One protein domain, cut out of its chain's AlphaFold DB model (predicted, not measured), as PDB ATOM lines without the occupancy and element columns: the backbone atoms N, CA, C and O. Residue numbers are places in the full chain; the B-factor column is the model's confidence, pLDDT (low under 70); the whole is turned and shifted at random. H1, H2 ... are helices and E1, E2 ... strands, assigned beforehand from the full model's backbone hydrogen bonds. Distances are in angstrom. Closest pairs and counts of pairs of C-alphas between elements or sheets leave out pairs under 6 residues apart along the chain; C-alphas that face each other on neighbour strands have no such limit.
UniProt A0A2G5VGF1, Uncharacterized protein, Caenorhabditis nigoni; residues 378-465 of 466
ATOM      1  N   LEU A 378     156.814  95.629 177.711       95.69
ATOM      2  CA  LEU A 378     157.439  94.910 176.592       95.69
ATOM      3  C   LEU A 378     156.465  93.923 175.945       95.69
ATOM      4  O   LEU A 378     155.885  93.084 176.632       95.69
ATOM      5  N   LEU A 379     156.342  93.941 174.624       95.31
ATOM      6  CA  LEU A 379     155.642  92.892 173.883       95.31
ATOM      7  C   LEU A 379     156.633  92.029 173.120       95.31
ATOM      8  O   LEU A 379     157.476  92.545 172.394       95.31
ATOM      9  N   THR A 380     156.504  90.715 173.265       93.19
ATOM     10  CA  THR A 380     157.376  89.719 172.624       93.19
ATOM     11  C   THR A 380     156.650  88.895 171.559       93.19
ATOM     12  O   THR A 380     157.264  88.079 170.880       93.19
ATOM     13  N   ASP A 381     155.343  89.112 171.404       92.44
ATOM     14  CA  ASP A 381     154.436  88.366 170.530       92.44
ATOM     15  C   ASP A 381     153.830  89.234 169.415       92.44
ATOM     16  O   ASP A 381     152.875  88.830 168.754       92.44
ATOM     17  N   ALA A 382     154.345  90.449 169.228       91.38
ATOM     18  CA  ALA A 382     153.799  91.393 168.270       91.38
ATOM     19  C   ALA A 382     154.069  90.943 166.824       91.38
ATOM     20  O   ALA A 382     155.214  90.823 166.390       91.38
ATOM     21  N   VAL A 383     152.999  90.750 166.054       91.50
ATOM     22  CA  VAL A 383     153.049  90.327 164.649       91.50
ATOM     23  C   VAL A 383     152.707  91.503 163.746       91.50
ATOM     24  O   VAL A 383     151.664  92.134 163.918       91.50
ATOM     25  N   PHE A 384     153.561  91.788 162.762       91.25
ATOM     26  CA  PHE A 384     153.283  92.806 161.747       91.25
ATOM     27  C   PHE A 384     152.000  92.469 160.971       91.25
ATOM     28  O   PHE A 384     151.796  91.328 160.555       91.25
ATOM     29  N   LYS A 385     151.134  93.465 160.776       91.75
ATOM     30  CA  LYS A 385     149.872  93.325 160.039       91.75
ATOM     31  C   LYS A 385     149.916  94.065 158.716       91.75
ATOM     32  O   LYS A 385     149.703  93.463 157.668       91.75
ATOM     33  N   GLU A 386     150.161  95.368 158.772       92.75
ATOM     34  CA  GLU A 386     150.065  96.231 157.602       92.75
ATOM     35  C   GLU A 386     150.857  97.530 157.767       92.75
ATOM     36  O   GLU A 386     151.228  97.949 158.868       92.75
ATOM     37  N   LEU A 387     151.062  98.198 156.634       91.56
ATOM     38  CA  LEU A 387     151.633  99.530 156.557       91.56
ATOM     39  C   LEU A 387     150.527 100.537 156.205       91.56
ATOM     40  O   LEU A 387     149.994 100.517 155.097       91.56
ATOM     41  N   ARG A 388     150.205 101.442 157.132       93.12
ATOM     42  CA  ARG A 388     149.302 102.586 156.909       93.12
ATOM     43  C   ARG A 388     150.079 103.764 156.307       93.12
ATOM     44  O   ARG A 388     151.268 103.647 156.022       93.12
ATOM     45  N   SER A 389     149.437 104.908 156.069       87.88
ATOM     46  CA  SER A 389     150.050 106.092 155.432       87.88
ATOM     47  C   SER A 389     151.368 106.534 156.083       87.88
ATOM     48  O   SER A 389     152.378 106.689 155.399       87.88
ATOM     49  N   ASP A 390     151.381 106.648 157.403       89.12
ATOM     50  CA  ASP A 390     152.447 107.225 158.232       89.12
ATOM     51  C   ASP A 390     152.928 106.263 159.333       89.12
ATOM     52  O   ASP A 390     153.883 106.558 160.050       89.12
ATOM     53  N   GLN A 391     152.294 105.094 159.454       92.50
ATOM     54  CA  GLN A 391     152.513 104.152 160.552       92.50
ATOM     55  C   GLN A 391     152.621 102.709 160.057       92.50
ATOM     56  O   GLN A 391     152.022 102.345 159.045       92.50
ATOM     57  N   ALA A 392     153.365 101.886 160.787       92.00
ATOM     58  CA  ALA A 392     153.276 100.433 160.721       92.00
ATOM     59  C   ALA A 392     152.411  99.920 161.874       92.00
ATOM     60  O   ALA A 392     152.432 100.477 162.975       92.00
ATOM     61  N   VAL A 393     151.652  98.864 161.600       94.12
ATOM     62  CA  VAL A 393     150.693  98.273 162.532       94.12
ATOM     63  C   VAL A 393     151.125  96.858 162.853       94.12
ATOM     64  O   VAL A 393     151.371  96.043 161.962       94.12
ATOM     65  N   PHE A 394     151.165  96.570 164.141       94.19
ATOM     66  CA  PHE A 394     151.401  95.260 164.709       94.19
ATOM     67  C   PHE A 394     150.165  94.840 165.495       94.19
ATOM     68  O   PHE A 394     149.367  95.676 165.910       94.19
ATOM     69  N   TYR A 395     150.007  93.547 165.721       94.94
ATOM     70  CA  TYR A 395     148.984  93.009 166.604       94.94
ATOM     71  C   TYR A 395     149.638  92.100 167.632       94.94
ATOM     72  O   TYR A 395     150.494  91.293 167.272       94.94
ATOM     73  N   SER A 396     149.232  92.229 168.890       94.44
ATOM     74  CA  SER A 396     149.685  91.368 169.981       94.44
ATOM     75  C   SER A 396     148.505  90.582 170.535       94.44
ATOM     76  O   SER A 396     147.467  91.159 170.872       94.44
ATOM     77  N   GLU A 397     148.675  89.266 170.646       92.81
ATOM     78  CA  GLU A 397     147.687  88.371 171.256       92.81
ATOM     79  C   GLU A 397     147.630  88.565 172.778       92.81
ATOM     80  O   GLU A 397     146.564  88.467 173.382       92.81
ATOM     81  N   THR A 398     148.760  88.917 173.397       91.06
ATOM     82  CA  THR A 398     148.914  89.140 174.842       91.06
ATOM     83  C   THR A 398     147.976  90.233 175.351       91.06
ATOM     84  O   THR A 398     147.348  90.073 176.399       91.06
ATOM     85  N   ILE A 399     147.858  91.334 174.606       91.75
ATOM     86  CA  ILE A 399     146.981  92.465 174.954       91.75
ATOM     87  C   ILE A 399     145.724  92.548 174.075       91.75
ATOM     88  O   ILE A 399     144.917  93.453 174.264       91.75
ATOM     89  N   LYS A 400     145.562  91.624 173.115       92.75
ATOM     90  CA  LYS A 400     144.464  91.564 172.130       92.75
ATOM     91  C   LYS A 400     144.185  92.912 171.449       92.75
ATOM     92  O   LYS A 400     143.033  93.329 171.322       92.75
ATOM     93  N   ALA A 401     145.243  93.614 171.043       93.81
ATOM     94  CA  ALA A 401     145.142  94.965 170.499       93.81
ATOM     95  C   ALA A 401     146.167  95.244 169.391       93.81
ATOM     96  O   ALA A 401     147.225  94.611 169.307       93.81
ATOM     97  N   GLU A 402     145.840  96.232 168.552       95.50
ATOM     98  CA  GLU A 402     146.793  96.817 167.611       95.50
ATOM     99  C   GLU A 402     147.813  97.690 168.346       95.50
ATOM    100  O   GLU A 402     147.471  98.466 169.240       95.50
ATOM    101  N   VAL A 403     149.066  97.598 167.909       96.00
ATOM    102  CA  VAL A 403     150.175  98.441 168.342       96.00
ATOM    103  C   VAL A 403     150.707  99.178 167.126       96.00
ATOM    104  O   VAL A 403     151.037  98.563 166.113       96.00
ATOM    105  N   VAL A 404     150.801 100.501 167.215       95.31
ATOM    106  CA  VAL A 404     151.239 101.341 166.095       95.31
ATOM    107  C   VAL A 404     152.613 101.943 166.353       95.31
ATOM    108  O   VAL A 404     152.942 102.332 167.474       95.31
ATOM    109  N   ILE A 405     153.415 102.068 165.300       93.00
ATOM    110  CA  ILE A 405     154.687 102.797 165.319       93.00
ATOM    111  C   ILE A 405     154.767 103.718 164.108       93.00
ATOM    112  O   ILE A 405     154.346 103.352 163.011       93.00
ATOM    113  N   ALA A 406     155.297 104.924 164.292       90.00
ATOM    114  CA  ALA A 406     155.531 105.840 163.181       90.00
ATOM    115  C   ALA A 406     156.622 105.280 162.250       90.00
ATOM    116  O   ALA A 406     157.606 104.704 162.717       90.00
ATOM    117  N   LYS A 407     156.451 105.418 160.930       87.44
ATOM    118  CA  LYS A 407     157.359 104.821 159.928       87.44
ATOM    119  C   LYS A 407     158.812 105.259 160.082       87.44
ATOM    120  O   LYS A 407     159.727 104.458 159.924       87.44
ATOM    121  N   ASP A 408     159.020 106.526 160.404       83.06
ATOM    122  CA  ASP A 408     160.330 107.123 160.663       83.06
ATOM    123  C   ASP A 408     161.024 106.558 161.918       83.06
ATOM    124  O   ASP A 408     162.239 106.704 162.067       83.06
ATOM    125  N   ARG A 409     160.280 105.853 162.781       85.88
ATOM    126  CA  ARG A 409     160.754 105.205 164.014       85.88
ATOM    127  C   ARG A 409     160.942 103.692 163.902       85.88
ATOM    128  O   ARG A 409     161.275 103.056 164.893       85.88
ATOM    129  N   ILE A 410     160.766 103.107 162.717       85.62
ATOM    130  CA  ILE A 410     161.044 101.678 162.497       85.62
ATOM    131  C   ILE A 410     162.558 101.428 162.477       85.62
ATOM    132  O   ILE A 410     163.036 100.479 163.086       85.62
ATOM    133  N   GLY A 411     163.329 102.306 161.826       80.25
ATOM    134  CA  GLY A 411     164.772 102.116 161.658       80.25
ATOM    135  C   GLY A 411     165.133 101.027 160.649       80.25
ATOM    136  O   GLY A 411     164.333 100.669 159.790       80.25
ATOM    137  N   ASN A 412     166.350 100.493 160.760       78.19
ATOM    138  CA  ASN A 412     166.874  99.424 159.900       78.19
ATOM    139  C   ASN A 412     166.540  98.031 160.461       78.19
ATOM    140  O   ASN A 412     167.406  97.158 160.562       78.19
ATOM    141  N   VAL A 413     165.294  97.828 160.887       72.94
ATOM    142  CA  VAL A 413     164.859  96.528 161.400       72.94
ATOM    143  C   VAL A 413     164.708  95.558 160.231       72.94
ATOM    144  O   VAL A 413     163.988  95.838 159.277       72.94
ATOM    145  N   GLN A 414     165.395  94.415 160.297       67.50
ATOM    146  CA  GLN A 414     165.215  93.337 159.326       67.50
ATOM    147  C   GLN A 414     163.838  92.688 159.511       67.50
ATOM    148  O   GLN A 414     163.462  92.355 160.632       67.50
ATOM    149  N   GLU A 415     163.121  92.460 158.411       60.59
ATOM    150  CA  GLU A 415     161.738  91.947 158.376       60.59
ATOM    151  C   GLU A 415     161.559  90.505 158.916       60.59
ATOM    152  O   GLU A 415     160.435  90.020 158.979       60.59
ATOM    153  N   TYR A 416     162.635  89.801 159.306       57.97
ATOM    154  CA  TYR A 416     162.632  88.340 159.517       57.97
ATOM    155  C   TYR A 416     163.295  87.854 160.814       57.97
ATOM    156  O   TYR A 416     163.962  86.819 160.822       57.97
ATOM    157  N   LEU A 417     163.132  88.559 161.929       60.97
ATOM    158  CA  LEU A 417     163.641  88.093 163.223       60.97
ATOM    159  C   LEU A 417     162.573  88.258 164.301       60.97
ATOM    160  O   LEU A 417     161.701  89.107 164.150       60.97
ATOM    161  N   PRO A 418     162.609  87.483 165.397       68.94
ATOM    162  CA  PRO A 418     161.795  87.846 166.543       68.94
ATOM    163  C   PRO A 418     162.223  89.246 167.001       68.94
ATOM    164  O   PRO A 418     163.391  89.471 167.334       68.94
ATOM    165  N   TYR A 419     161.284  90.186 166.973       83.62
ATOM    166  CA  TYR A 419     161.451  91.528 167.516       83.62
ATOM    167  C   TYR A 419     160.570  91.697 168.745       83.62
ATOM    168  O   TYR A 419     159.456  91.180 168.810       83.62
ATOM    169  N   GLU A 420     161.076  92.456 169.708       92.00
ATOM    170  CA  GLU A 420     160.311  92.888 170.869       92.00
ATOM    171  C   GLU A 420     159.914  94.357 170.690       92.00
ATOM    172  O   GLU A 420     160.667  95.150 170.123       92.00
ATOM    173  N   LEU A 421     158.729  94.741 171.152       94.56
ATOM    174  CA  LEU A 421     158.251  96.120 171.087       94.56
ATOM    175  C   LEU A 421     158.232  96.735 172.479       94.56
ATOM    176  O   LEU A 421     157.628  96.184 173.399       94.56
ATOM    177  N   VAL A 422     158.838  97.912 172.616       95.62
ATOM    178  CA  VAL A 422     158.674  98.756 173.805       95.62
ATOM    179  C   VAL A 422     157.429  99.606 173.602       95.62
ATOM    180  O   VAL A 422     157.404 100.443 172.698       95.62
ATOM    181  N   VAL A 423     156.395  99.388 174.413       96.38
ATOM    182  CA  VAL A 423     155.044  99.916 174.177       96.38
ATOM    183  C   VAL A 423     154.573 100.795 175.327       96.38
ATOM    184  O   VAL A 423     154.856 100.523 176.494       96.38
ATOM    185  N   VAL A 424     153.834 101.850 174.983       95.00
ATOM    186  CA  VAL A 424     153.179 102.764 175.925       95.00
ATOM    187  C   VAL A 424     151.702 102.963 175.573       95.00
ATOM    188  O   VAL A 424     151.355 102.985 174.384       95.00
ATOM    189  N   PRO A 425     150.819 103.131 176.571       93.44
ATOM    190  CA  PRO A 425     149.450 103.564 176.333       93.44
ATOM    191  C   PRO A 425     149.431 105.059 175.989       93.44
ATOM    192  O   PRO A 425     150.052 105.880 176.652       93.44
ATOM    193  N   SER A 426     148.711 105.441 174.944       92.00
ATOM    194  CA  SER A 426     148.516 106.844 174.572       92.00
ATOM    195  C   SER A 426     147.064 107.098 174.183       92.00
ATOM    196  O   SER A 426     146.283 106.160 174.050       92.00
ATOM    197  N   PHE A 427     146.696 108.362 173.989       90.25
ATOM    198  CA  PHE A 427     145.334 108.741 173.622       90.25
ATOM    199  C   PHE A 427     145.353 109.603 172.365       90.25
ATOM    200  O   PHE A 427     145.805 110.745 172.388       90.25
ATOM    201  N   SER A 428     144.830 109.070 171.257       87.12
ATOM    202  CA  SER A 428     144.563 109.874 170.052       87.12
ATOM    203  C   SER A 428     143.280 110.697 170.199       87.12
ATOM    204  O   SER A 428     143.126 111.754 169.586       87.12
ATOM    205  N   LYS A 429     142.354 110.213 171.034       90.06
ATOM    206  CA  LYS A 429     141.151 110.908 171.497       90.06
ATOM    207  C   LYS A 429     140.932 110.572 172.974       90.06
ATOM    208  O   LYS A 429     141.343 109.493 173.400       90.06
ATOM    209  N   PRO A 430     140.205 111.409 173.735       92.06
ATOM    210  CA  PRO A 430     139.934 111.143 175.146       92.06
ATOM    211  C   PRO A 430     139.345 109.759 175.429       92.06
ATOM    212  O   PRO A 430     139.615 109.203 176.481       92.06
ATOM    213  N   THR A 431     138.566 109.186 174.512       93.12
ATOM    214  CA  THR A 431     137.887 107.891 174.681       93.12
ATOM    215  C   THR A 431     138.460 106.788 173.791       93.12
ATOM    216  O   THR A 431     137.736 105.882 173.391       93.12
ATOM    217  N   LYS A 432     139.720 106.917 173.365       92.12
ATOM    218  CA  LYS A 432     140.379 105.916 172.526       92.12
ATOM    219  C   LYS A 432     141.825 105.749 172.971       92.12
ATOM    220  O   LYS A 432     142.648 106.631 172.708       92.12
ATOM    221  N   ILE A 433     142.105 104.626 173.621       91.88
ATOM    222  CA  ILE A 433     143.454 104.178 173.907       91.88
ATOM    223  C   ILE A 433     144.109 103.734 172.602       91.88
ATOM    224  O   ILE A 433     143.496 103.159 171.702       91.88
ATOM    225  N   GLU A 434     145.380 104.051 172.480       93.44
ATOM    226  CA  GLU A 434     146.210 103.653 171.366       93.44
ATOM    227  C   GLU A 434     147.555 103.211 171.920       93.44
ATOM    228  O   GLU A 434     148.302 104.013 172.490       93.44
ATOM    229  N   PHE A 435     147.856 101.926 171.760       95.44
ATOM    230  CA  PHE A 435     149.147 101.376 172.137       95.44
ATOM    231  C   PHE A 435     150.180 101.775 171.091       95.44
ATOM    232  O   PHE A 435     150.098 101.389 169.923       95.44
ATOM    233  N   ARG A 436     151.153 102.582 171.506       95.31
ATOM    234  CA  ARG A 436     152.224 103.067 170.640       95.31
ATOM    235  C   ARG A 436     153.518 102.367 170.994       95.31
ATOM    236  O   ARG A 436     153.943 102.413 172.145       95.31
ATOM    237  N   ALA A 437     154.167 101.770 170.005       95.25
ATOM    238  CA  ALA A 437     155.543 101.347 170.175       95.25
ATOM    239  C   ALA A 437     156.466 102.570 170.075       95.25
ATOM    240  O   ALA A 437     156.381 103.368 169.137       95.25
ATOM    241  N   LEU A 438     157.342 102.720 171.067       93.56
ATOM    242  CA  LEU A 438     158.426 103.699 171.056       93.56
ATOM    243  C   LEU A 438     159.620 103.189 170.251       93.56
ATOM    244  O   LEU A 438     160.349 103.987 169.667       93.56
ATOM    245  N   LEU A 439     159.819 101.869 170.251       92.31
ATOM    246  CA  LEU A 439     160.995 101.226 169.693       92.31
ATOM    247  C   LEU A 439     160.729  99.758 169.356       92.31
ATOM    248  O   LEU A 439     160.053  99.056 170.113       92.31
ATOM    249  N   ILE A 440     161.314  99.308 168.248       91.25
ATOM    250  CA  ILE A 440     161.425  97.897 167.879       91.25
ATOM    251  C   ILE A 440     162.831  97.422 168.239       91.25
ATOM    252  O   ILE A 440     163.822  98.013 167.809       91.25
ATOM    253  N   ILE A 441     162.907  96.353 169.020       89.38
ATOM    254  CA  ILE A 441     164.138  95.789 169.553       89.38
ATOM    255  C   ILE A 441     164.465  94.471 168.855       89.38
ATOM    256  O   ILE A 441     163.637  93.566 168.793       89.38
ATOM    257  N   GLN A 442     165.701  94.353 168.369       84.75
ATOM    258  CA  GLN A 442     166.253  93.099 167.856       84.75
ATOM    259  C   GLN A 442     166.885  92.271 168.979       84.75
ATOM    260  O   GLN A 442     167.342  92.815 169.984       84.75
ATOM    261  N   ALA A 443     166.990  90.955 168.776       78.06
ATOM    262  CA  ALA A 443     167.523  90.017 169.768       78.06
ATOM    263  C   ALA A 443     168.922  90.385 170.313       78.06
ATOM    264  O   ALA A 443     169.229  90.077 171.461       78.06
ATOM    265  N   THR A 444     169.762  91.058 169.521       82.06
ATOM    266  CA  THR A 444     171.130  91.453 169.901       82.06
ATOM    267  C   THR A 444     171.210  92.720 170.752       82.06
ATOM    268  O   THR A 444     172.287  93.044 171.244       82.06
ATOM    269  N   PHE A 445     170.109  93.458 170.916       87.31
ATOM    270  CA  PHE A 445     170.093  94.696 171.699       87.31
ATOM    271  C   PHE A 445     170.321  94.446 173.191       87.31
ATOM    272  O   PHE A 445     170.984  95.231 173.872       87.31
ATOM    273  N   TRP A 446     169.749  93.360 173.713       90.12
ATOM    274  CA  TRP A 446     169.820  93.054 175.132       90.12
ATOM    275  C   TRP A 446     171.178  92.466 175.482       90.12
ATOM    276  O   TRP A 446     171.519  91.334 175.149       90.12
ATOM    277  N   THR A 447     171.952  93.267 176.193       89.50
ATOM    278  CA  THR A 447     173.239  92.918 176.772       89.50
ATOM    279  C   THR A 447     173.113  92.875 178.290       89.50
ATOM    280  O   THR A 447     172.136  93.336 178.885       89.50
ATOM    281  N   LYS A 448     174.162  92.406 178.968       88.00
ATOM    282  CA  LYS A 448     174.236  92.441 180.436       88.00
ATOM    283  C   LYS A 448     173.997  93.849 181.021       88.00
ATOM    284  O   LYS A 448     173.514  93.960 182.145       88.00
ATOM    285  N   TYR A 449     174.315  94.914 180.280       85.12
ATOM    286  CA  TYR A 449     174.223  96.298 180.757       85.12
ATOM    287  C   TYR A 449     172.791  96.850 180.778       85.12
ATOM    288  O   TYR A 449     172.440  97.599 181.691       85.12
ATOM    289  N   ASN A 450     171.954  96.470 179.810       89.31
ATOM    290  CA  ASN A 450     170.579  96.964 179.663       89.31
ATOM    291  C   ASN A 450     169.511  95.889 179.942       89.31
ATOM    292  O   ASN A 450     168.328  96.214 179.951       89.31
ATOM    293  N   GLN A 451     169.901  94.650 180.270       91.88
ATOM    294  CA  GLN A 451     168.973  93.567 180.627       91.88
ATOM    295  C   GLN A 451     167.983  93.962 181.734       91.88
ATOM    296  O   GLN A 451     166.808  93.624 181.664       91.88
ATOM    297  N   TRP A 452     168.419  94.756 182.714       92.81
ATOM    298  CA  TRP A 452     167.536  95.220 183.789       92.81
ATOM    299  C   TRP A 452     166.363  96.083 183.284       92.81
ATOM    300  O   TRP A 452     165.318  96.101 183.927       92.81
ATOM    301  N   ILE A 453     166.518  96.795 182.156       93.88
ATOM    302  CA  ILE A 453     165.424  97.545 181.512       93.88
ATOM    303  C   ILE A 453     164.400  96.554 180.963       93.88
ATOM    304  O   ILE A 453     163.209  96.709 181.218       93.88
ATOM    305  N   ARG A 454     164.866  95.517 180.255       93.94
ATOM    306  CA  ARG A 454     164.010  94.452 179.719       93.94
ATOM    307  C   ARG A 454     163.210  93.773 180.824       93.94
ATOM    308  O   ARG A 454     162.005  93.622 180.670       93.94
ATOM    309  N   ASP A 455     163.861  93.424 181.935       93.38
ATOM    310  CA  ASP A 455     163.219  92.754 183.071       93.38
ATOM    311  C   ASP A 455     162.083  93.614 183.654       93.38
ATOM    312  O   ASP A 455     160.965  93.129 183.824       93.38
ATOM    313  N   MET A 456     162.333  94.913 183.876       93.38
ATOM    314  CA  MET A 456     161.314  95.847 184.377       93.38
ATOM    315  C   MET A 456     160.155  96.053 183.393       93.38
ATOM    316  O   MET A 456     159.011  96.224 183.811       93.38
ATOM    317  N   LEU A 457     160.433  96.065 182.087       94.88
ATOM    318  CA  LEU A 457     159.392  96.173 181.066       94.88
ATOM    319  C   LEU A 457     158.540  94.901 180.979       94.88
ATOM    320  O   LEU A 457     157.321  94.997 180.849       94.88
ATOM    321  N   ALA A 458     159.175  93.729 181.038       92.75
ATOM    322  CA  ALA A 458     158.513  92.434 180.935       92.75
ATOM    323  C   ALA A 458     157.601  92.156 182.140       92.75
ATOM    324  O   ALA A 458     156.487  91.675 181.954       92.75
ATOM    325  N   GLU A 459     158.028  92.527 183.355       91.00
ATOM    326  CA  GLU A 459     157.213  92.416 184.578       91.00
ATOM    327  C   GLU A 459     155.865  93.147 184.446       91.00
ATOM    328  O   GLU A 459     154.852  92.733 185.005       91.00
ATOM    329  N   ARG A 460     155.821  94.228 183.666       89.75
ATOM    330  CA  ARG A 460     154.626  95.074 183.535       89.75
ATOM    331  C   ARG A 460     153.670  94.655 182.453       89.75
ATOM    332  O   ARG A 460     152.515  95.076 182.476       89.75
ATOM    333  N   THR A 461     154.121  93.831 181.522       89.50
ATOM    334  CA  THR A 461     153.265  93.284 180.472       89.50
ATOM    335  C   THR A 461     152.085  92.527 181.077       89.50
ATOM    336  O   THR A 461     150.968  92.610 180.566       89.50
ATOM    337  N   ASP A 462     152.298  91.878 182.224       84.88
ATOM    338  CA  ASP A 462     151.268  91.150 182.965       84.88
ATOM    339  C   ASP A 462     150.087  92.037 183.369       84.88
ATOM    340  O   ASP A 462     148.942  91.589 183.323       84.88
ATOM    341  N   ALA A 463     150.326  93.317 183.672       84.56
ATOM    342  CA  ALA A 463     149.260  94.253 184.018       84.56
ATOM    343  C   ALA A 463     148.268  94.478 182.859       84.56
ATOM    344  O   ALA A 463     147.107  94.817 183.095       84.56
ATOM    345  N   TYR A 464     148.699  94.240 181.617       84.69
ATOM    346  CA  TYR A 464     147.904  94.423 180.406       84.69
ATOM    347  C   TYR A 464     147.361  93.112 179.809       84.69
ATOM    348  O   TYR A 464     146.569  93.184 178.870       84.69
ATOM    349  N   ARG A 465     147.680  91.931 180.364       82.88
ATOM    350  CA  ARG A 465     147.254  90.607 179.845       82.88
ATOM    351  C   ARG A 465     145.759  90.323 179.990       82.88
ATOM    352  O   ARG A 465     145.265  90.273 181.116       82.88
TER     353      ARG A 465
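What this domain is: This is residues 378 to 465 of the 466 residues of an uncharacterized protein of Caenorhabditis nigoni (UniProt A0A2G5VGF1). A strongly twisted sheet of five strands is built from a three-strand meander, E1 E2 E3, each strand the antiparallel neighbour of the one before, and a long hairpin, E4 and E5, joined through E3 and E5. One helix, H1, only grazes this sheet, near E4. The 88 printed residues run E1 E2 E3 E4 E5 H1; the sheet's order E1 E2 E3 E5 E4 is mixed, and so is the class, helices and strands. The whole is compact, radius of gyration of the C-alphas 13.0 A, spanning 39 by 29 by 20 A.

How they stand to each other: Residues 378 to 379 pair antiparallel with residues 421 to 422 of E4, residues 419 to 429. Edge strand E1, residues 383 to 387, forms a hairpin with E2, residues 391 to 396: N 385 and O 393 are 2.8 A apart. E2 and E3, residues 401 to 406, form another, with N 394 and O 403 at 2.8 A. E3 is parallel to E5, residues 432 to 442, at 64 degrees, with N 404 and O 435 at 2.9 A. E5 and edge strand E4 form a hairpin at 157 degrees, with N 434 and O 426 at 2.8 A; E4 bends by 55 degrees at residue 425. E1 and E4 are apart. H1, residues 451 to 464, grazes the sheet with residues 454 to 461; the closest C-alphas of E4 and H1, Val 422 and Leu 457, are 7.7 A apart. In H1, 6 of 10 O i to N i+4 pairs are within hydrogen-bond range.

Where its parts are: E1 begins at C-alpha 383, (153.049, 90.327, 164.649). E4 measures 28.3 A, E5 29.2 A and H1 21.1 A, ending at C-alpha 464, (147.904, 94.423, 180.406).

The domain as a whole: The farthest C-alphas, Thr 431 and Lys 448, are 39.9 A apart. The printed part has no cut. The link E3 to E4 is long; residues 447 to 452 stand free. Residues 414 to 418 have pLDDT under 70.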